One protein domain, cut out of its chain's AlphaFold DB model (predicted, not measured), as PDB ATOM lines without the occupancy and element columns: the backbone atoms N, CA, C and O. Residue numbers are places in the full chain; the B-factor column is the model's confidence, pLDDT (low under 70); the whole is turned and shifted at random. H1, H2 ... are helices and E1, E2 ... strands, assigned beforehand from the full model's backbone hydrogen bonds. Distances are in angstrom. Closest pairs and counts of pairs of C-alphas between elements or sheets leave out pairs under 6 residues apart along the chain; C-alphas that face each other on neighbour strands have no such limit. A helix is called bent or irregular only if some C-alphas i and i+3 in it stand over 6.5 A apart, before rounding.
ATOM      1  N   GLN A   5     -14.233 -25.004 -30.537       92.50
ATOM      2  CA  GLN A   5     -13.218 -25.008 -29.483       92.50
ATOM      3  C   GLN A   5     -11.799 -24.978 -30.065       92.50
ATOM      4  O   GLN A   5     -10.987 -24.166 -29.631       92.50
ATOM      5  N   ASP A   6     -11.513 -25.793 -31.084       92.19
ATOM      6  CA  ASP A   6     -10.206 -25.795 -31.755       92.19
ATOM      7  C   ASP A   6      -9.937 -24.473 -32.477       92.19
ATOM      8  O   ASP A   6      -8.812 -23.973 -32.461       92.19
ATOM      9  N   TYR A   7     -10.966 -23.893 -33.103       90.62
ATOM     10  CA  TYR A   7     -10.872 -22.565 -33.705       90.62
ATOM     11  C   TYR A   7     -10.535 -21.508 -32.651       90.62
ATOM     12  O   TYR A   7      -9.593 -20.745 -32.845       90.62
ATOM     13  N   TYR A   8     -11.261 -21.487 -31.529       90.44
ATOM     14  CA  TYR A   8     -11.051 -20.504 -30.468       90.44
ATOM     15  C   TYR A   8      -9.680 -20.658 -29.804       90.44
ATOM     16  O   TYR A   8      -8.988 -19.670 -29.579       90.44
ATOM     17  N   LYS A   9      -9.235 -21.899 -29.578       92.31
ATOM     18  CA  LYS A   9      -7.885 -22.184 -29.084       92.31
ATOM     19  C   LYS A   9      -6.820 -21.596 -30.015       92.31
ATOM     20  O   LYS A   9      -5.970 -20.845 -29.552       92.31
ATOM     21  N   ARG A  10      -6.911 -21.865 -31.323       90.12
ATOM     22  CA  ARG A  10      -5.984 -21.302 -32.322       90.12
ATOM     23  C   ARG A  10      -6.059 -19.778 -32.392       90.12
ATOM     24  O   ARG A  10      -5.035 -19.124 -32.521       90.12
ATOM     25  N   PHE A  11      -7.261 -19.212 -32.304       93.19
ATOM     26  CA  PHE A  11      -7.457 -17.764 -32.260       93.19
ATOM     27  C   PHE A  11      -6.701 -17.141 -31.081       93.19
ATOM     28  O   PHE A  11      -5.955 -16.186 -31.285       93.19
ATOM     29  N   LEU A  12      -6.835 -17.695 -29.873       94.62
ATOM     30  CA  LEU A  12      -6.139 -17.190 -28.689       94.62
ATOM     31  C   LEU A  12      -4.621 -17.386 -28.769       94.62
ATOM     32  O   LEU A  12      -3.887 -16.454 -28.456       94.62
ATOM     33  N   GLU A  13      -4.150 -18.550 -29.230       92.50
ATOM     34  CA  GLU A  13      -2.719 -18.820 -29.449       92.50
ATOM     35  C   GLU A  13      -2.085 -17.786 -30.394       92.50
ATOM     36  O   GLU A  13      -0.956 -17.345 -30.178       92.50
ATOM     37  N   GLU A  14      -2.825 -17.351 -31.416       90.25
ATOM     38  CA  GLU A  14      -2.347 -16.359 -32.377       90.25
ATOM     39  C   GLU A  14      -2.438 -14.915 -31.877       90.25
ATOM     40  O   GLU A  14      -1.566 -14.101 -32.200       90.25
ATOM     41  N   THR A  15      -3.495 -14.577 -31.137       94.94
ATOM     42  CA  THR A  15      -3.848 -13.183 -30.836       94.94
ATOM     43  C   THR A  15      -3.439 -12.725 -29.445       94.94
ATOM     44  O   THR A  15      -3.008 -11.581 -29.308       94.94
ATOM     45  N   LYS A  16      -3.511 -13.582 -28.419       96.00
ATOM     46  CA  LYS A  16      -3.223 -13.179 -27.034       96.00
ATOM     47  C   LYS A  16      -1.812 -12.600 -26.859       96.00
ATOM     48  O   LYS A  16      -1.728 -11.501 -26.322       96.00
ATOM     49  N   PRO A  17      -0.732 -13.198 -27.406       95.38
ATOM     50  CA  PRO A  17       0.608 -12.615 -27.285       95.38
ATOM     51  C   PRO A  17       0.732 -11.218 -27.911       95.38
ATOM     52  O   PRO A  17       1.508 -10.391 -27.442       95.38
ATOM     53  N   PHE A  18      -0.027 -10.954 -28.980       95.62
ATOM     54  CA  PHE A  18      -0.066  -9.636 -29.608       95.62
ATOM     55  C   PHE A  18      -0.778  -8.619 -28.715       95.62
ATOM     56  O   PHE A  18      -0.272  -7.524 -28.540       95.62
ATOM     57  N   PHE A  19      -1.919  -8.969 -28.120       97.06
ATOM     58  CA  PHE A  19      -2.619  -8.048 -27.224       97.06
ATOM     59  C   PHE A  19      -1.888  -7.833 -25.899       97.06
ATOM     60  O   PHE A  19      -1.860  -6.703 -25.414       97.06
ATOM     61  N   ASP A  20      -1.246  -8.870 -25.353       97.06
ATOM     62  CA  ASP A  20      -0.468  -8.765 -24.117       97.06
ATOM     63  C   ASP A  20       0.661  -7.736 -24.284       97.06
ATOM     64  O   ASP A  20       0.815  -6.859 -23.435       97.06
ATOM     65  N   SER A  21       1.356  -7.736 -25.429       95.50
ATOM     66  CA  SER A  21       2.408  -6.747 -25.701       95.50
ATOM     67  C   SER A  21       1.883  -5.309 -25.820       95.50
ATOM     68  O   SER A  21       2.598  -4.370 -25.470       95.50
ATOM     69  N   LEU A  22       0.639  -5.110 -26.276       96.25
ATOM     70  CA  LEU A  22       0.004  -3.787 -26.302       96.25
ATOM     71  C   LEU A  22      -0.334  -3.310 -24.888       96.25
ATOM     72  O   LEU A  22      -0.014  -2.179 -24.523       96.25
ATOM     73  N   VAL A  23      -0.961  -4.179 -24.091       96.75
ATOM     74  CA  VAL A  23      -1.404  -3.869 -22.722       96.75
ATOM     75  C   VAL A  23      -0.213  -3.635 -21.786       96.75
ATOM     76  O   VAL A  23      -0.299  -2.798 -20.887       96.75
ATOM     77  N   GLU A  24       0.912  -4.324 -22.002       96.00
ATOM     78  CA  GLU A  24       2.167  -4.088 -21.278       96.00
ATOM     79  C   GLU A  24       2.740  -2.684 -21.524       96.00
ATOM     80  O   GLU A  24       3.270  -2.067 -20.599       96.00
ATOM     81  N   LYS A  25       2.621  -2.162 -22.753       95.31
ATOM     82  CA  LYS A  25       3.083  -0.808 -23.102       95.31
ATOM     83  C   LYS A  25       2.159   0.268 -22.540       95.31
ATOM     84  O   LYS A  25       2.630   1.299 -22.062       95.31
ATOM     85  N   ASP A  26       0.852   0.042 -22.625       95.62
ATOM     86  CA  ASP A  26      -0.168   0.979 -22.171       95.62
ATOM     87  C   ASP A  26      -1.451   0.221 -21.812       95.62
ATOM     88  O   ASP A  26      -2.096  -0.365 -22.672       95.62
ATOM     89  N   LYS A  27      -1.867   0.245 -20.540       95.25
ATOM     90  CA  LYS A  27      -3.154  -0.347 -20.130       95.25
ATOM     91  C   LYS A  27      -4.358   0.531 -20.489       95.25
ATOM     92  O   LYS A  27      -5.481   0.038 -20.522       95.25
ATOM     93  N   ALA A  28      -4.152   1.819 -20.757       96.50
ATOM     94  CA  ALA A  28      -5.210   2.802 -20.983       96.50
ATOM     95  C   ALA A  28      -5.513   3.024 -22.478       96.50
ATOM     96  O   ALA A  28      -5.781   4.153 -22.897       96.50
ATOM     97  N   LEU A  29      -5.458   1.955 -23.281       95.00
ATOM     98  CA  LEU A  29      -5.591   1.971 -24.747       95.00
ATOM     99  C   LEU A  29      -6.890   2.607 -25.256       95.00
ATOM    100  O   LEU A  29      -6.916   3.134 -26.362       95.00
ATOM    101  N   PHE A  30      -7.963   2.554 -24.464       96.50
ATOM    102  CA  PHE A  30      -9.300   3.001 -24.864       96.50
ATOM    103  C   PHE A  30      -9.762   4.249 -24.114       96.50
ATOM    104  O   PHE A  30     -10.966   4.504 -23.996       96.50
ATOM    105  N   ARG A  31      -8.810   5.030 -23.592       94.75
ATOM    106  CA  ARG A  31      -9.073   6.380 -23.085       94.75
ATOM    107  C   ARG A  31      -9.933   7.157 -24.083       94.75
ATOM    108  O   ARG A  31      -9.789   7.012 -25.294       94.75
ATOM    109  N   ASP A  32     -10.888   7.917 -23.564       95.06
ATOM    110  CA  ASP A  32     -11.799   8.760 -24.345       95.06
ATOM    111  C   ASP A  32     -12.718   8.063 -25.367       95.06
ATOM    112  O   ASP A  32     -13.553   8.724 -25.981       95.06
ATOM    113  N   THR A  33     -12.670   6.739 -25.537       97.00
ATOM    114  CA  THR A  33     -13.539   6.037 -26.503       97.00
ATOM    115  C   THR A  33     -14.581   5.131 -25.851       97.00
ATOM    116  O   THR A  33     -15.581   4.795 -26.490       97.00
ATOM    117  N   LEU A  34     -14.436   4.807 -24.556       96.69
ATOM    118  CA  LEU A  34     -15.347   3.910 -23.825       96.69
ATOM    119  C   LEU A  34     -16.822   4.340 -23.856       96.69
ATOM    120  O   LEU A  34     -17.714   3.483 -23.823       96.69
ATOM    121  N   PHE A  35     -17.106   5.644 -23.947       96.38
ATOM    122  CA  PHE A  35     -18.479   6.156 -24.013       96.38
ATOM    123  C   PHE A  35     -19.258   5.589 -25.215       96.38
ATOM    124  O   PHE A  35     -20.478   5.448 -25.143       96.38
ATOM    125  N   LEU A  36     -18.571   5.208 -26.298       97.38
ATOM    126  CA  LEU A  36     -19.190   4.615 -27.483       97.38
ATOM    127  C   LEU A  36     -19.755   3.222 -27.200       97.38
ATOM    128  O   LEU A  36     -20.828   2.885 -27.703       97.38
ATOM    129  N   SER A  37     -19.082   2.436 -26.354       96.44
ATOM    130  CA  SER A  37     -19.595   1.135 -25.903       96.44
ATOM    131  C   SER A  37     -20.871   1.303 -25.081       96.44
ATOM    132  O   SER A  37     -21.833   0.548 -25.249       96.44
ATOM    133  N   PHE A  38     -20.915   2.340 -24.235       96.75
ATOM    134  CA  PHE A  38     -22.129   2.707 -23.515       96.75
ATOM    135  C   PHE A  38     -23.246   3.131 -24.467       96.75
ATOM    136  O   PHE A  38     -24.342   2.568 -24.412       96.75
ATOM    137  N   LEU A  39     -22.965   4.071 -25.369       96.38
ATOM    138  CA  LEU A  39     -23.943   4.612 -26.304       96.38
ATOM    139  C   LEU A  39     -24.527   3.516 -27.206       96.38
ATOM    140  O   LEU A  39     -25.749   3.391 -27.304       96.38
ATOM    141  N   GLY A  40     -23.678   2.670 -27.798       95.56
ATOM    142  CA  GLY A  40     -24.100   1.560 -28.652       95.56
ATOM    143  C   GLY A  40     -24.985   0.558 -27.917       95.56
ATOM    144  O   GLY A  40     -26.051   0.185 -28.412       95.56
ATOM    145  N   ALA A  41     -24.615   0.183 -26.692       95.56
ATOM    146  CA  ALA A  41     -25.455  -0.684 -25.880       95.56
ATOM    147  C   ALA A  41     -26.786  -0.007 -25.515       95.56
ATOM    148  O   ALA A  41     -27.844  -0.625 -25.638       95.56
ATOM    149  N   ARG A  42     -26.773   1.259 -25.083       95.19
ATOM    150  CA  ARG A  42     -27.976   1.946 -24.597       95.19
ATOM    151  C   ARG A  42     -28.979   2.274 -25.696       95.19
ATOM    152  O   ARG A  42     -30.172   2.084 -25.453       95.19
ATOM    153  N   ILE A  43     -28.527   2.642 -26.896       94.06
ATOM    154  CA  ILE A  43     -29.394   2.894 -28.062       94.06
ATOM    155  C   ILE A  43     -30.320   1.707 -28.347       94.06
ATOM    156  O   ILE A  43     -31.479   1.903 -28.708       94.06
ATOM    157  N   CYS A  44     -29.861   0.470 -28.137       92.44
ATOM    158  CA  CYS A  44     -30.687  -0.715 -28.364       92.44
ATOM    159  C   CYS A  44     -31.904  -0.807 -27.431       92.44
ATOM    160  O   CYS A  44     -32.934  -1.341 -27.848       92.44
ATOM    161  N   TYR A  45     -31.803  -0.305 -26.199       91.44
ATOM    162  CA  TYR A  45     -32.804  -0.525 -25.146       91.44
ATOM    163  C   TYR A  45     -33.527   0.749 -24.694       91.44
ATOM    164  O   TYR A  45     -34.477   0.652 -23.924       91.44
ATOM    165  N   ALA A  46     -33.072   1.933 -25.105       89.06
ATOM    166  CA  ALA A  46     -33.668   3.200 -24.707       89.06
ATOM    167  C   ALA A  46     -34.664   3.730 -25.747       89.06
ATOM    168  O   ALA A  46     -34.370   3.753 -26.946       89.06
ATOM    169  N   SER A  47     -35.823   4.190 -25.269       86.19
ATOM    170  CA  SER A  47     -36.781   4.944 -26.088       86.19
ATOM    171  C   SER A  47     -36.395   6.419 -26.222       86.19
ATOM    172  O   SER A  47     -36.721   7.028 -27.234       86.19
ATOM    173  N   THR A  48     -35.671   6.966 -25.241       89.50
ATOM    174  CA  THR A  48     -35.200   8.357 -25.244       89.50
ATOM    175  C   THR A  48     -34.239   8.621 -26.393       89.50
ATOM    176  O   THR A  48     -33.591   7.698 -26.917       89.50
ATOM    177  N   ARG A  49     -34.104   9.895 -26.764       91.12
ATOM    178  CA  ARG A  49     -33.116  10.314 -27.759       91.12
ATOM    179  C   ARG A  49     -31.691   9.932 -27.336       91.12
ATOM    180  O   ARG A  49     -31.380   9.940 -26.142       91.12
ATOM    181  N   PRO A  50     -30.797   9.598 -28.283       89.81
ATOM    182  CA  PRO A  50     -29.482   9.043 -27.954       89.81
ATOM    183  C   PRO A  50     -28.592   9.972 -27.136       89.81
ATOM    184  O   PRO A  50     -27.895   9.512 -26.238       89.81
ATOM    185  N   LEU A  51     -28.622  11.276 -27.414       90.00
ATOM    186  CA  LEU A  51     -27.793  12.239 -26.689       90.00
ATOM    187  C   LEU A  51     -28.290  12.480 -25.255       90.00
ATOM    188  O   LEU A  51     -27.480  12.729 -24.366       90.00
ATOM    189  N   ASN A  52     -29.583  12.263 -24.982       92.44
ATOM    190  CA  ASN A  52     -30.128  12.301 -23.620       92.44
ATOM    191  C   ASN A  52     -29.578  11.159 -22.738       92.44
ATOM    192  O   ASN A  52     -29.615  11.250 -21.513       92.44
ATOM    193  N   LEU A  53     -29.006  10.099 -23.327       93.12
ATOM    194  CA  LEU A  53     -28.447   8.959 -22.583       93.12
ATOM    195  C   LEU A  53     -27.218   9.334 -21.745       93.12
ATOM    196  O   LEU A  53     -26.944   8.677 -20.742       93.12
ATOM    197  N   PHE A  54     -26.506  10.405 -22.105       93.56
ATOM    198  CA  PHE A  54     -25.367  10.921 -21.335       93.56
ATOM    199  C   PHE A  54     -25.795  11.573 -20.005       93.56
ATOM    200  O   PHE A  54     -24.968  11.812 -19.122       93.56
ATOM    201  N   ALA A  55     -27.089  11.862 -19.829       92.56
ATOM    202  CA  ALA A  55     -27.637  12.335 -18.563       92.56
ATOM    203  C   ALA A  55     -27.935  11.196 -17.572       92.56
ATOM    204  O   ALA A  55     -28.146  11.464 -16.390       92.56
ATOM    205  N   GLU A  56     -27.947   9.932 -18.021       93.81
ATOM    206  CA  GLU A  56     -28.228   8.796 -17.144       93.81
ATOM    207  C   GLU A  56     -27.195   8.710 -16.014       93.81
ATOM    208  O   GLU A  56     -25.987   8.779 -16.247       93.81
ATOM    209  N   LYS A  57     -27.672   8.428 -14.793       93.62
ATOM    210  CA  LYS A  57     -26.824   8.072 -13.642       93.62
ATOM    211  C   LYS A  57     -25.769   7.027 -14.026       93.62
ATOM    212  O   LYS A  57     -24.600   7.153 -13.691       93.62
ATOM    213  N   ARG A  58     -26.197   6.038 -14.819       94.81
ATOM    214  CA  ARG A  58     -25.363   4.946 -15.328       94.81
ATOM    215  C   ARG A  58     -24.170   5.402 -16.169       94.81
ATOM    216  O   ARG A  58     -23.197   4.668 -16.262       94.81
ATOM    217  N   PHE A  59     -24.268   6.557 -16.816       95.00
ATOM    218  CA  PHE A  59     -23.158   7.144 -17.554       95.00
ATOM    219  C   PHE A  59     -22.291   8.036 -16.666       95.00
ATOM    220  O   PHE A  59     -21.070   7.986 -16.747       95.00
ATOM    221  N   ARG A  60     -22.928   8.867 -15.834       93.44
ATOM    222  CA  ARG A  60     -22.248   9.919 -15.067       93.44
ATOM    223  C   ARG A  60     -21.472   9.408 -13.860       93.44
ATOM    224  O   ARG A  60     -20.508  10.044 -13.450       93.44
ATOM    225  N   GLU A  61     -21.909   8.303 -13.269       95.81
ATOM    226  CA  GLU A  61     -21.252   7.724 -12.105       95.81
ATOM    227  C   GLU A  61     -20.297   6.613 -12.527       95.81
ATOM    228  O   GLU A  61     -20.711   5.604 -13.099       95.81
ATOM    229  N   ARG A  62     -19.020   6.787 -12.176       95.19
ATOM    230  CA  ARG A  62     -17.927   5.846 -12.445       95.19
ATOM    231  C   ARG A  62     -18.305   4.390 -12.156       95.19
ATOM    232  O   ARG A  62     -18.189   3.537 -13.031       95.19
ATOM    233  N   GLU A  63     -18.759   4.108 -10.935       96.62
ATOM    234  CA  GLU A  63     -19.072   2.741 -10.500       96.62
ATOM    235  C   GLU A  63     -20.200   2.122 -11.330       96.62
ATOM    236  O   GLU A  63     -20.123   0.964 -11.740       96.62
ATOM    237  N   GLU A  64     -21.236   2.902 -11.638       97.75
ATOM    238  CA  GLU A  64     -22.361   2.442 -12.453       97.75
ATOM    239  C   GLU A  64     -21.946   2.205 -13.911       97.75
ATOM    240  O   GLU A  64     -22.402   1.236 -14.531       97.75
ATOM    241  N   PHE A  65     -21.060   3.051 -14.443       97.50
ATOM    242  CA  PHE A  65     -20.516   2.942 -15.793       97.50
ATOM    243  C   PHE A  65     -19.647   1.689 -15.948       97.50
ATOM    244  O   PHE A  65     -19.911   0.853 -16.816       97.50
ATOM    245  N   LEU A  66     -18.663   1.497 -15.066       97.56
ATOM    246  CA  LEU A  66     -17.785   0.325 -15.091       97.56
ATOM    247  C   LEU A  66     -18.564  -0.967 -14.818       97.56
ATOM    248  O   LEU A  66     -18.409  -1.953 -15.540       97.56
ATOM    249  N   SER A  67     -19.487  -0.949 -13.851       97.88
ATOM    250  CA  SER A  67     -20.399  -2.067 -13.578       97.88
ATOM    251  C   SER A  67     -21.277  -2.399 -14.791       97.88
ATOM    252  O   SER A  67     -21.564  -3.568 -15.070       97.88
ATOM    253  N   PHE A  68     -21.690  -1.392 -15.564       97.38
ATOM    254  CA  PHE A  68     -22.418  -1.605 -16.809       97.38
ATOM    255  C   PHE A  68     -21.560  -2.278 -17.884       97.38
ATOM    256  O   PHE A  68     -22.012  -3.271 -18.459       97.38
ATOM    257  N   LEU A  69     -20.335  -1.808 -18.126       97.50
ATOM    258  CA  LEU A  69     -19.426  -2.442 -19.089       97.50
ATOM    259  C   LEU A  69     -19.071  -3.881 -18.678       97.50
ATOM    260  O   LEU A  69     -19.091  -4.784 -19.517       97.50
ATOM    261  N   ARG A  70     -18.873  -4.127 -17.377       97.81
ATOM    262  CA  ARG A  70     -18.679  -5.469 -16.810       97.81
ATOM    263  C   ARG A  70     -19.837  -6.412 -17.146       97.81
ATOM    264  O   ARG A  70     -19.617  -7.525 -17.624       97.81
ATOM    265  N   ARG A  71     -21.087  -5.963 -16.971       97.19
ATOM    266  CA  ARG A  71     -22.280  -6.750 -17.345       97.19
ATOM    267  C   ARG A  71     -22.329  -7.064 -18.840       97.19
ATOM    268  O   ARG A  71     -22.751  -8.161 -19.205       97.19
ATOM    269  N   LEU A  72     -21.907  -6.136 -19.702       96.44
ATOM    270  CA  LEU A  72     -21.849  -6.366 -21.150       96.44
ATOM    271  C   LEU A  72     -20.833  -7.457 -21.513       96.44
ATOM    272  O   LEU A  72     -21.165  -8.337 -22.308       96.44
ATOM    273  N   LYS A  73     -19.648  -7.445 -20.886       96.50
ATOM    274  CA  LYS A  73     -18.633  -8.502 -21.026       96.50
ATOM    275  C   LYS A  73     -19.182  -9.863 -20.592       96.50
ATOM    276  O   LYS A  73     -19.114 -10.811 -21.369       96.50
ATOM    277  N   LEU A  74     -19.798  -9.947 -19.413       96.50
ATOM    278  CA  LEU A  74     -20.364 -11.201 -18.889       96.50
ATOM    279  C   LEU A  74     -21.539 -11.737 -19.714       96.50
ATOM    280  O   LEU A  74     -21.733 -12.945 -19.805       96.50
ATOM    281  N   SER A  75     -22.304 -10.850 -20.352       93.75
ATOM    282  CA  SER A  75     -23.414 -11.236 -21.235       93.75
ATOM    283  C   SER A  75     -22.952 -11.645 -22.641       93.75
ATOM    284  O   SER A  75     -23.788 -11.940 -23.492       93.75
ATOM    285  N   GLY A  76     -21.644 -11.608 -22.931       90.69
ATOM    286  CA  GLY A  76     -21.102 -11.905 -24.261       90.69
ATOM    287  C   GLY A  76     -21.505 -10.889 -25.337       90.69
ATOM    288  O   GLY A  76     -21.447 -11.190 -26.528       90.69
ATOM    289  N   HIS A  77     -21.915  -9.675 -24.954       89.75
ATOM    290  CA  HIS A  77     -22.353  -8.620 -25.877       89.75
ATOM    291  C   HIS A  77     -21.165  -7.909 -26.544       89.75
ATOM    292  O   HIS A  77     -21.078  -6.685 -26.546       89.75
ATOM    293  N   ALA A  78     -20.236  -8.667 -27.126       89.19
ATOM    294  CA  ALA A  78     -18.954  -8.144 -27.591       89.19
ATOM    295  C   ALA A  78     -19.076  -7.122 -28.742       89.19
ATOM    296  O   ALA A  78     -18.198  -6.282 -28.930       89.19
ATOM    297  N   SER A  79     -20.182  -7.143 -29.496       92.75
ATOM    298  CA  SER A  79     -20.412  -6.228 -30.622       92.75
ATOM    299  C   SER A  79     -20.431  -4.752 -30.222       92.75
ATOM    300  O   SER A  79     -19.958  -3.928 -30.998       92.75
ATOM    301  N   VAL A  80     -20.907  -4.413 -29.018       96.00
ATOM    302  CA  VAL A  80     -20.967  -3.012 -28.557       96.00
ATOM    303  C   VAL A  80     -19.571  -2.430 -28.328       96.00
ATOM    304  O   VAL A  80     -19.358  -1.239 -28.538       96.00
ATOM    305  N   PHE A  81     -18.598  -3.277 -27.975       98.06
ATOM    306  CA  PHE A  81     -17.206  -2.873 -27.796       98.06
ATOM    307  C   PHE A  81     -16.512  -2.571 -29.130       98.06
ATOM    308  O   PHE A  81     -15.543  -1.818 -29.162       98.06
ATOM    309  N   ALA A  82     -17.033  -3.061 -30.260       97.81
ATOM    310  CA  ALA A  82     -16.458  -2.767 -31.574       97.81
ATOM    311  C   ALA A  82     -16.557  -1.280 -31.955       97.81
ATOM    312  O   ALA A  82     -15.896  -0.830 -32.889       97.81
ATOM    313  N   HIS A  83     -17.376  -0.504 -31.240       98.06
ATOM    314  CA  HIS A  83     -17.494   0.927 -31.467       98.06
ATOM    315  C   HIS A  83     -16.307   1.745 -30.962       98.06
ATOM    316  O   HIS A  83     -16.115   2.846 -31.473       98.06
ATOM    317  N   SER A  84     -15.537   1.229 -29.996       97.88
ATOM    318  CA  SER A  84     -14.422   1.950 -29.367       97.88
ATOM    319  C   SER A  84     -13.118   1.600 -30.092       97.88
ATOM    320  O   SER A  84     -12.657   0.461 -29.948       97.88
ATOM    321  N   PRO A  85     -12.553   2.503 -30.916       97.81
ATOM    322  CA  PRO A  85     -11.331   2.230 -31.658       97.81
ATOM    323  C   PRO A  85     -10.094   2.379 -30.774       97.81
ATOM    324  O   PRO A  85     -10.112   3.086 -29.769       97.81
ATOM    325  N   VAL A  86      -9.002   1.770 -31.217       97.25
ATOM    326  CA  VAL A  86      -7.641   2.122 -30.803       97.25
ATOM    327  C   VAL A  86      -6.726   2.004 -32.016       97.25
ATOM    328  O   VAL A  86      -6.896   1.092 -32.829       97.25
ATOM    329  N   VAL A  87      -5.771   2.919 -32.162       96.94
ATOM    330  CA  VAL A  87      -4.694   2.789 -33.147       96.94
ATOM    331  C   VAL A  87      -3.369   2.706 -32.410       96.94
ATOM    332  O   VAL A  87      -3.098   3.491 -31.506       96.94
ATOM    333  N   VAL A  88      -2.559   1.719 -32.780       94.62
ATOM    334  CA  VAL A  88      -1.232   1.484 -32.205       94.62
ATOM    335  C   VAL A  88      -0.205   1.328 -33.319       94.62
ATOM    336  O   VAL A  88      -0.544   0.916 -34.429       94.62
ATOM    337  N   ASN A  89       1.050   1.650 -33.020       91.00
ATOM    338  CA  ASN A  89       2.171   1.454 -33.933       91.00
ATOM    339  C   ASN A  89       2.927   0.195 -33.534       91.00
ATOM    340  O   ASN A  89       3.520   0.150 -32.457       91.00
ATOM    341  N   GLU A  90       2.931  -0.811 -34.406       85.12
ATOM    342  CA  GLU A  90       3.603  -2.078 -34.133       85.12
ATOM    343  C   GLU A  90       4.448  -2.530 -35.319       85.12
ATOM    344  O   GLU A  90       3.975  -2.657 -36.447       85.12
ATOM    345  N   SER A  91       5.710  -2.849 -35.040       85.00
ATOM    346  CA  SER A  91       6.628  -3.424 -36.021       85.00
ATOM    347  C   SER A  91       6.449  -4.941 -36.060       85.00
ATOM    348  O   SER A  91       7.153  -5.682 -35.374       85.00
ATOM    349  N   LEU A  92       5.482  -5.409 -36.849       85.38
ATOM    350  CA  LEU A  92       5.214  -6.834 -37.056       85.38
ATOM    351  C   LEU A  92       5.816  -7.336 -38.373       85.38
ATOM    352  O   LEU A  92       5.906  -6.595 -39.352       85.38
ATOM    353  N   SER A  93       6.174  -8.622 -38.427       89.25
ATOM    354  CA  SER A  93       6.552  -9.244 -39.701       89.25
ATOM    355  C   SER A  93       5.346  -9.292 -40.657       89.25
ATOM    356  O   SER A  93       4.203  -9.424 -40.191       89.25
ATOM    357  N   PRO A  94       5.558  -9.232 -41.987       87.88
ATOM    358  CA  PRO A  94       4.483  -9.357 -42.974       87.88
ATOM    359  C   PRO A  94       3.595 -10.586 -42.762       87.88
ATOM    360  O   PRO A  94       2.372 -10.501 -42.862       87.88
ATOM    361  N   GLU A  95       4.188 -11.718 -42.387       90.31
ATOM    362  CA  GLU A  95       3.469 -12.960 -42.120       90.31
ATOM    363  C   GLU A  95       2.535 -12.812 -40.919       90.31
ATOM    364  O   GLU A  95       1.374 -13.221 -40.992       90.31
ATOM    365  N   LYS A  96       3.004 -12.195 -39.823       89.50
ATOM    366  CA  LYS A  96       2.169 -11.980 -38.635       89.50
ATOM    367  C   LYS A  96       1.036 -10.996 -38.925       89.50
ATOM    368  O   LYS A  96      -0.091 -11.254 -38.505       89.50
ATOM    369  N   MET A  97       1.293  -9.933 -39.692       89.19
ATOM    370  CA  MET A  97       0.251  -8.989 -40.120       89.19
ATOM    371  C   MET A  97      -0.844  -9.681 -40.936       89.19
ATOM    372  O   MET A  97      -2.028  -9.519 -40.637       89.19
ATOM    373  N   VAL A  98      -0.469 -10.509 -41.918       89.31
ATOM    374  CA  VAL A  98      -1.428 -11.285 -42.722       89.31
ATOM    375  C   VAL A  98      -2.235 -12.239 -41.843       89.31
ATOM    376  O   VAL A  98      -3.454 -12.325 -41.993       89.31
ATOM    377  N   ARG A  99      -1.589 -12.933 -40.896       90.50
ATOM    378  CA  ARG A  99      -2.277 -13.846 -39.970       90.50
ATOM    379  C   ARG A  99      -3.280 -13.125 -39.078       90.50
ATOM    380  O   ARG A  99      -4.425 -13.560 -39.001       90.50
ATOM    381  N   LEU A 100      -2.888 -12.013 -38.460       92.06
ATOM    382  CA  LEU A 100      -3.788 -11.218 -37.624       92.06
ATOM    383  C   LEU A 100      -4.945 -10.635 -38.446       92.06
ATOM    384  O   LEU A 100      -6.093 -10.708 -38.015       92.06
ATOM    385  N   SER A 101      -4.681 -10.158 -39.664       89.00
ATOM    386  CA  SER A 101      -5.712  -9.632 -40.575       89.00
ATOM    387  C   SER A 101      -6.779 -10.668 -40.949       89.00
ATOM    388  O   SER A 101      -7.916 -10.305 -41.238       89.00
ATOM    389  N   GLN A 102      -6.433 -11.960 -40.954       89.62
ATOM    390  CA  GLN A 102      -7.371 -13.048 -41.260       89.62
ATOM    391  C   GLN A 102      -8.315 -13.373 -40.100       89.62
ATOM    392  O   GLN A 102      -9.398 -13.911 -40.336       89.62
ATOM    393  N   VAL A 103      -7.902 -13.100 -38.860       90.88
ATOM    394  CA  VAL A 103      -8.629 -13.533 -37.658       90.88
ATOM    395  C   VAL A 103      -9.277 -12.381 -36.900       90.88
ATOM    396  O   VAL A 103     -10.314 -12.579 -36.270       90.88
ATOM    397  N   LEU A 104      -8.702 -11.178 -36.959       94.06
ATOM    398  CA  LEU A 104      -9.206 -10.029 -36.220       94.06
ATOM    399  C   LEU A 104     -10.409  -9.405 -36.924       94.06
ATOM    400  O   LEU A 104     -10.386  -9.049 -38.103       94.06
ATOM    401  N   PHE A 105     -11.481  -9.225 -36.156       94.12
ATOM    402  CA  PHE A 105     -12.705  -8.606 -36.638       94.12
ATOM    403  C   PHE A 105     -12.472  -7.128 -36.970       94.12
ATOM    404  O   PHE A 105     -12.378  -6.307 -36.060       94.12
ATOM    405  N   LYS A 106     -12.429  -6.781 -38.261       95.25
ATOM    406  CA  LYS A 106     -12.295  -5.388 -38.726       95.25
ATOM    407  C   LYS A 106     -11.090  -4.681 -38.106       95.25
ATOM    408  O   LYS A 106     -11.225  -3.681 -37.403       95.25
ATOM    409  N   ALA A 107      -9.929  -5.273 -38.335       95.00
ATOM    410  CA  ALA A 107      -8.650  -4.640 -38.089       95.00
ATOM    411  C   ALA A 107      -8.069  -4.156 -39.421       95.00
ATOM    412  O   ALA A 107      -8.253  -4.810 -40.453       95.00
ATOM    413  N   TRP A 108      -7.390  -3.013 -39.404       94.38
ATOM    414  CA  TRP A 108      -6.821  -2.405 -40.605       94.38
ATOM    415  C   TRP A 108      -5.376  -2.002 -40.363       94.38
ATOM    416  O   TRP A 108      -5.067  -1.452 -39.313       94.38
ATOM    417  N   TRP A 109      -4.515  -2.249 -41.346       93.38
ATOM    418  CA  TRP A 109      -3.102  -1.884 -41.309       93.38
ATOM    419  C   TRP A 109      -2.831  -0.778 -42.319       93.38
ATOM    420  O   TRP A 109      -3.289  -0.848 -43.462       93.38
ATOM    421  N   ALA A 110      -2.090   0.233 -41.889       91.44
ATOM    422  CA  ALA A 110      -1.581   1.295 -42.734       91.44
ATOM    423  C   ALA A 110      -0.156   0.962 -43.194       91.44
ATOM    424  O   ALA A 110       0.533   0.118 -42.621       91.44
ATOM    425  N   HIS A 111       0.296   1.646 -44.244       85.50
ATOM    426  CA  HIS A 111       1.634   1.442 -44.803       85.50
ATOM    427  C   HIS A 111       2.769   1.841 -43.850       85.50
ATOM    428  O   HIS A 111       3.876   1.335 -43.996       85.50
ATOM    429  N   ASP A 112       2.503   2.726 -42.888       87.25
ATOM    430  CA  ASP A 112       3.470   3.174 -41.879       87.25
ATOM    431  C   ASP A 112       3.605   2.212 -40.682       87.25
ATOM    432  O   ASP A 112       4.377   2.483 -39.766       87.25
ATOM    433  N   GLY A 113       2.888   1.082 -40.696       86.31
ATOM    434  CA  GLY A 113       2.878   0.103 -39.607       86.31
ATOM    435  C   GLY A 113       1.813   0.362 -38.537       86.31
ATOM    436  O   GLY A 113       1.678  -0.445 -37.616       86.31
ATOM    437  N   SER A 114       1.017   1.432 -38.660       93.19
ATOM    438  CA  SER A 114      -0.123   1.660 -37.769       93.19
ATOM    439  C   SER A 114      -1.176   0.571 -37.964       93.19
ATOM    440  O   SER A 114      -1.536   0.236 -39.098       93.19
ATOM    441  N   VAL A 115      -1.744   0.067 -36.870       95.19
ATOM    442  CA  VAL A 115      -2.878  -0.860 -36.894       95.19
ATOM    443  C   VAL A 115      -4.059  -0.282 -36.127       95.19
ATOM    444  O   VAL A 115      -3.938   0.106 -34.967       95.19
ATOM    445  N   CYS A 116      -5.217  -0.238 -36.783       96.50
ATOM    446  CA  CYS A 116      -6.491   0.111 -36.175       96.50
ATOM    447  C   CYS A 116      -7.205  -1.151 -35.694       96.50
ATOM    448  O   CYS A 116      -7.469  -2.073 -36.469       96.50
ATOM    449  N   LEU A 117      -7.522  -1.160 -34.404       97.19
ATOM    450  CA  LEU A 117      -8.194  -2.219 -33.667       97.19
ATOM    451  C   LEU A 117      -9.422  -1.637 -32.957       97.19
ATOM    452  O   LEU A 117      -9.717  -0.444 -33.047       97.19
ATOM    453  N   ASN A 118     -10.156  -2.478 -32.236       97.38
ATOM    454  CA  ASN A 118     -11.271  -2.029 -31.414       97.38
ATOM    455  C   ASN A 118     -11.400  -2.861 -30.129       97.38
ATOM    456  O   ASN A 118     -10.878  -3.971 -30.024       97.38
ATOM    457  N   LEU A 119     -12.115  -2.323 -29.140       98.06
ATOM    458  CA  LEU A 119     -12.220  -2.911 -27.798       98.06
ATOM    459  C   LEU A 119     -12.843  -4.315 -27.796       98.06
ATOM    460  O   LEU A 119     -12.607  -5.089 -26.869       98.06
ATOM    461  N   ARG A 120     -13.585  -4.691 -28.849       97.81
ATOM    462  CA  ARG A 120     -14.107  -6.056 -28.998       97.81
ATOM    463  C   ARG A 120     -12.990  -7.091 -29.005       97.81
ATOM    464  O   ARG A 120     -13.176  -8.138 -28.399       97.81
ATOM    465  N   HIS A 121     -11.854  -6.809 -29.645       96.56
ATOM    466  CA  HIS A 121     -10.751  -7.770 -29.704       96.56
ATOM    467  C   HIS A 121     -10.255  -8.136 -28.303       96.56
ATOM    468  O   HIS A 121     -10.108  -9.308 -27.975       96.56
ATOM    469  N   PHE A 122     -10.104  -7.131 -27.443       97.44
ATOM    470  CA  PHE A 122      -9.703  -7.299 -26.049       97.44
ATOM    471  C   PHE A 122     -10.796  -8.010 -25.246       97.44
ATOM    472  O   PHE A 122     -10.505  -8.901 -24.454       97.44
ATOM    473  N   ALA A 123     -12.067  -7.683 -25.497       97.06
ATOM    474  CA  ALA A 123     -13.197  -8.369 -24.879       97.06
ATOM    475  C   ALA A 123     -13.311  -9.845 -25.297       97.06
ATOM    476  O   ALA A 123     -13.892 -10.628 -24.553       97.06
ATOM    477  N   GLU A 124     -12.810 -10.240 -26.466       95.12
ATOM    478  CA  GLU A 124     -12.802 -11.633 -26.933       95.12
ATOM    479  C   GLU A 124     -11.578 -12.411 -26.435       95.12
ATOM    480  O   GLU A 124     -11.666 -13.622 -26.276       95.12
ATOM    481  N   VAL A 125     -10.458 -11.735 -26.170       95.81
ATOM    482  CA  VAL A 125      -9.186 -12.371 -25.783       95.81
ATOM    483  C   VAL A 125      -9.015 -12.508 -24.274       95.81
ATOM    484  O   VAL A 125      -8.464 -13.506 -23.810       95.81
ATOM    485  N   TYR A 126      -9.458 -11.514 -23.507       96.88
ATOM    486  CA  TYR A 126      -9.211 -11.450 -22.070       96.88
ATOM    487  C   TYR A 126     -10.366 -12.001 -21.249       96.88
ATOM    488  O   TYR A 126     -11.541 -11.799 -21.580       96.88
ATOM    489  N   GLU A 127     -10.036 -12.637 -20.127       95.94
ATOM    490  CA  GLU A 127     -11.030 -12.971 -19.116       95.94
ATOM    491  C   GLU A 127     -11.561 -11.704 -18.441       95.94
ATOM    492  O   GLU A 127     -11.012 -10.608 -18.574       95.94
ATOM    493  N   GLU A 128     -12.671 -11.842 -17.718       96.81
ATOM    494  CA  GLU A 128     -13.367 -10.720 -17.080       96.81
ATOM    495  C   GLU A 128     -12.422  -9.802 -16.292       96.81
ATOM    496  O   GLU A 128     -12.453  -8.589 -16.485       96.81
ATOM    497  N   LYS A 129     -11.573 -10.374 -15.431       97.62
ATOM    498  CA  LYS A 129     -10.674  -9.602 -14.566       97.62
ATOM    499  C   LYS A 129      -9.684  -8.762 -15.378       97.62
ATOM    500  O   LYS A 129      -9.612  -7.557 -15.171       97.62
ATOM    501  N   GLU A 130      -8.961  -9.388 -16.307       97.62
ATOM    502  CA  GLU A 130      -7.972  -8.714 -17.161       97.62
ATOM    503  C   GLU A 130      -8.636  -7.618 -18.010       97.62
ATOM    504  O   GLU A 130      -8.121  -6.508 -18.120       97.62
ATOM    505  N   PHE A 131      -9.820  -7.896 -18.565       98.12
ATOM    506  CA  PHE A 131     -10.566  -6.921 -19.354       98.12
ATOM    507  C   PHE A 131     -10.997  -5.707 -18.520       98.12
ATOM    508  O   PHE A 131     -10.887  -4.571 -18.983       98.12
ATOM    509  N   MET A 132     -11.456  -5.923 -17.283       98.12
ATOM    510  CA  MET A 132     -11.837  -4.827 -16.389       98.12
ATOM    511  C   MET A 132     -10.649  -3.942 -16.007       98.12
ATOM    512  O   MET A 132     -10.821  -2.729 -15.957       98.12
ATOM    513  N   GLU A 133      -9.445  -4.501 -15.833       98.19
ATOM    514  CA  GLU A 133      -8.237  -3.696 -15.587       98.19
ATOM    515  C   GLU A 133      -7.961  -2.708 -16.735       98.19
ATOM    516  O   GLU A 133      -7.577  -1.564 -16.489       98.19
ATOM    517  N   ILE A 134      -8.196  -3.120 -17.989       98.12
ATOM    518  CA  ILE A 134      -8.046  -2.256 -19.174       98.12
ATOM    519  C   ILE A 134      -9.104  -1.145 -19.167       98.12
ATOM    520  O   ILE A 134      -8.792   0.016 -19.444       98.12
ATOM    521  N   LEU A 135     -10.359  -1.485 -18.850       97.88
ATOM    522  CA  LEU A 135     -11.453  -0.513 -18.792       97.88
ATOM    523  C   LEU A 135     -11.239   0.526 -17.691       97.88
ATOM    524  O   LEU A 135     -11.419   1.714 -17.939       97.88
ATOM    525  N   GLU A 136     -10.835   0.086 -16.502       98.00
ATOM    526  CA  GLU A 136     -10.542   0.958 -15.367       98.00
ATOM    527  C   GLU A 136      -9.374   1.892 -15.684       98.00
ATOM    528  O   GLU A 136      -9.522   3.107 -15.581       98.00
ATOM    529  N   ALA A 137      -8.249   1.353 -16.168       97.94
ATOM    530  CA  ALA A 137      -7.099   2.166 -16.558       97.94
ATOM    531  C   ALA A 137      -7.453   3.191 -17.650       97.94
ATOM    532  O   ALA A 137      -7.021   4.342 -17.584       97.94
ATOM    533  N   SER A 138      -8.258   2.788 -18.638       96.94
ATOM    534  CA  SER A 138      -8.714   3.666 -19.723       96.94
ATOM    535  C   SER A 138      -9.657   4.766 -19.227       96.94
ATOM    536  O   SER A 138      -9.524   5.907 -19.662       96.94
ATOM    537  N   TYR A 139     -10.578   4.445 -18.312       95.88
ATOM    538  CA  TYR A 139     -11.504   5.410 -17.717       95.88
ATOM    539  C   TYR A 139     -10.762   6.477 -16.903       95.88
ATOM    540  O   TYR A 139     -11.033   7.663 -17.054       95.88
ATOM    541  N   GLU A 140      -9.785   6.088 -16.077       94.88
ATOM    542  CA  GLU A 140      -9.057   7.052 -15.235       94.88
ATOM    543  C   GLU A 140      -8.107   7.962 -16.011       94.88
ATOM    544  O   GLU A 140      -7.744   9.040 -15.539       94.88
ATOM    545  N   LYS A 141      -7.656   7.530 -17.191       94.81
ATOM    546  CA  LYS A 141      -6.586   8.218 -17.912       94.81
ATOM    547  C   LYS A 141      -7.005   9.586 -18.444       94.81
ATOM    548  O   LYS A 141      -6.193  10.509 -18.413       94.81
ATOM    549  N   SER A 142      -8.214   9.694 -18.994       87.62
ATOM    550  CA  SER A 142      -8.686  10.898 -19.682       87.62
ATOM    551  C   SER A 142     -10.207  10.898 -19.829       87.62
ATOM    552  O   SER A 142     -10.844   9.846 -19.865       87.62
ATOM    553  N   HIS A 143     -10.768  12.106 -19.902       84.19
ATOM    554  CA  HIS A 143     -12.175  12.371 -20.219       84.19
ATOM    555  C   HIS A 143     -12.311  13.447 -21.321       84.19
ATOM    556  O   HIS A 143     -13.318  14.152 -21.403       84.19
ATOM    557  N   ALA A 144     -11.294  13.583 -22.176       92.19
ATOM    558  CA  ALA A 144     -11.242  14.524 -23.294       92.19
ATOM    559  C   ALA A 144     -12.272  14.231 -24.400       92.19
ATOM    560  O   ALA A 144     -12.457  15.056 -25.293       92.19
TER     561      ALA A 144
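Overview. This is residues 5 to 144 of the 331 residues of the protein "Thymidylate synthase complementing protein ThyX" of Thermodesulfatator indicus (strain DSM 15286 / JCM 11887 / CIR29812) (UniProt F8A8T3). Two short helices, H6 and H8, run opposite ways in the middle, and from them a two-stranded antiparallel ribbon, E1 and E2, reaches toward one end, where H7 and the bent helix H1 lie. Toward the other end H2, H3, H4 and H5 gather, with H9 beside H5. The printed part has 140 residues, with nine named helices and two named strands in the order H1 H2 H3 H4 H5 H6 E1 H7 E2 H8 H9; the class is mostly helix. The whole is compact, with a radius of gyration of the C-alphas of 15.6 A, and spans 47 by 35 by 25 A.

Arrangement. E1, residues 85 to 89, and E2, residues 114 to 118, are antiparallel at 153 degrees; N 88 and O 115 are 3.0 A apart and N 117 and O 86 2.8 A, both within hydrogen-bond range. Residues 108 to 109 pair antiparallel with residues 115 to 116 of E2. H8, residues 119 to 125, touches H6, residues 78 to 83, at a shallow tilt of 33 degrees, only just short of steep, opposite ways; their closest C-alphas, of Phe 81 and Arg 120, are 4.6 A apart. H6 touches H2, residues 35 to 45, at a steep tilt of 57 degrees, closest at C-alphas 37 and 81, 5.0 A. H2 touches H3, residues 50 to 55, closest at C-alphas 43 and 50, 6.2 A. H5, residues 62 to 74, touches H2 with residues 65 to 69 alone, closest at C-alphas 38 and 69, 7.3 A. H4, residues 57 to 60, and H5 touch only at the corner, closest at C-alphas 58 and 64, 4.9 A. H9, residues 128 to 141, touches H5, closest at C-alphas 70 and 132, 6.9 A. H1, residues 5 to 25, assigned as one helix by its hydrogen bonds, is bent, with C-alphas 14 and 17 7.0 A apart; its arms H1a, residues 5 to 14, and H1b, residues 17 to 25, stand at 45 degrees. H1a and H7, residues 94 to 103, only just touch, with 3 pairs of C-alphas within 8 A, closest at 11 and 103, 7.0 A. H1b and H8 are close but not clearly touching, closest at C-alphas 19 and 122, 7.2 A. Every O i to N i+4 pair is within hydrogen-bond range in H1a, H5, H8 and H9, against 4 of 5 in H1b, 5 of 7 in H2, 5 of 6 in H7, and 0 of 2 in H3 and in H6, each with 3 of 3 O i to N i+3 pairs; H4 is too short for such a pair.

Along the chain. C-alpha 5 of H1a is at (-13.218, -25.008, -29.483), C-alpha 85 of E1 at (-11.331, 2.230, -31.658), and C-alpha 141 of H9 at (-6.586, 8.218, -17.912). From first to last C-alpha H9 is 20.1 A, H5 18.4 A and H2 15.8 A.

Size, cuts and confidence. The C-alphas farthest apart, of Ser 47 and Ser 93, are 47.6 A apart. The printed part has no cut and no long link, and no printed residue is under 70 in pLDDT.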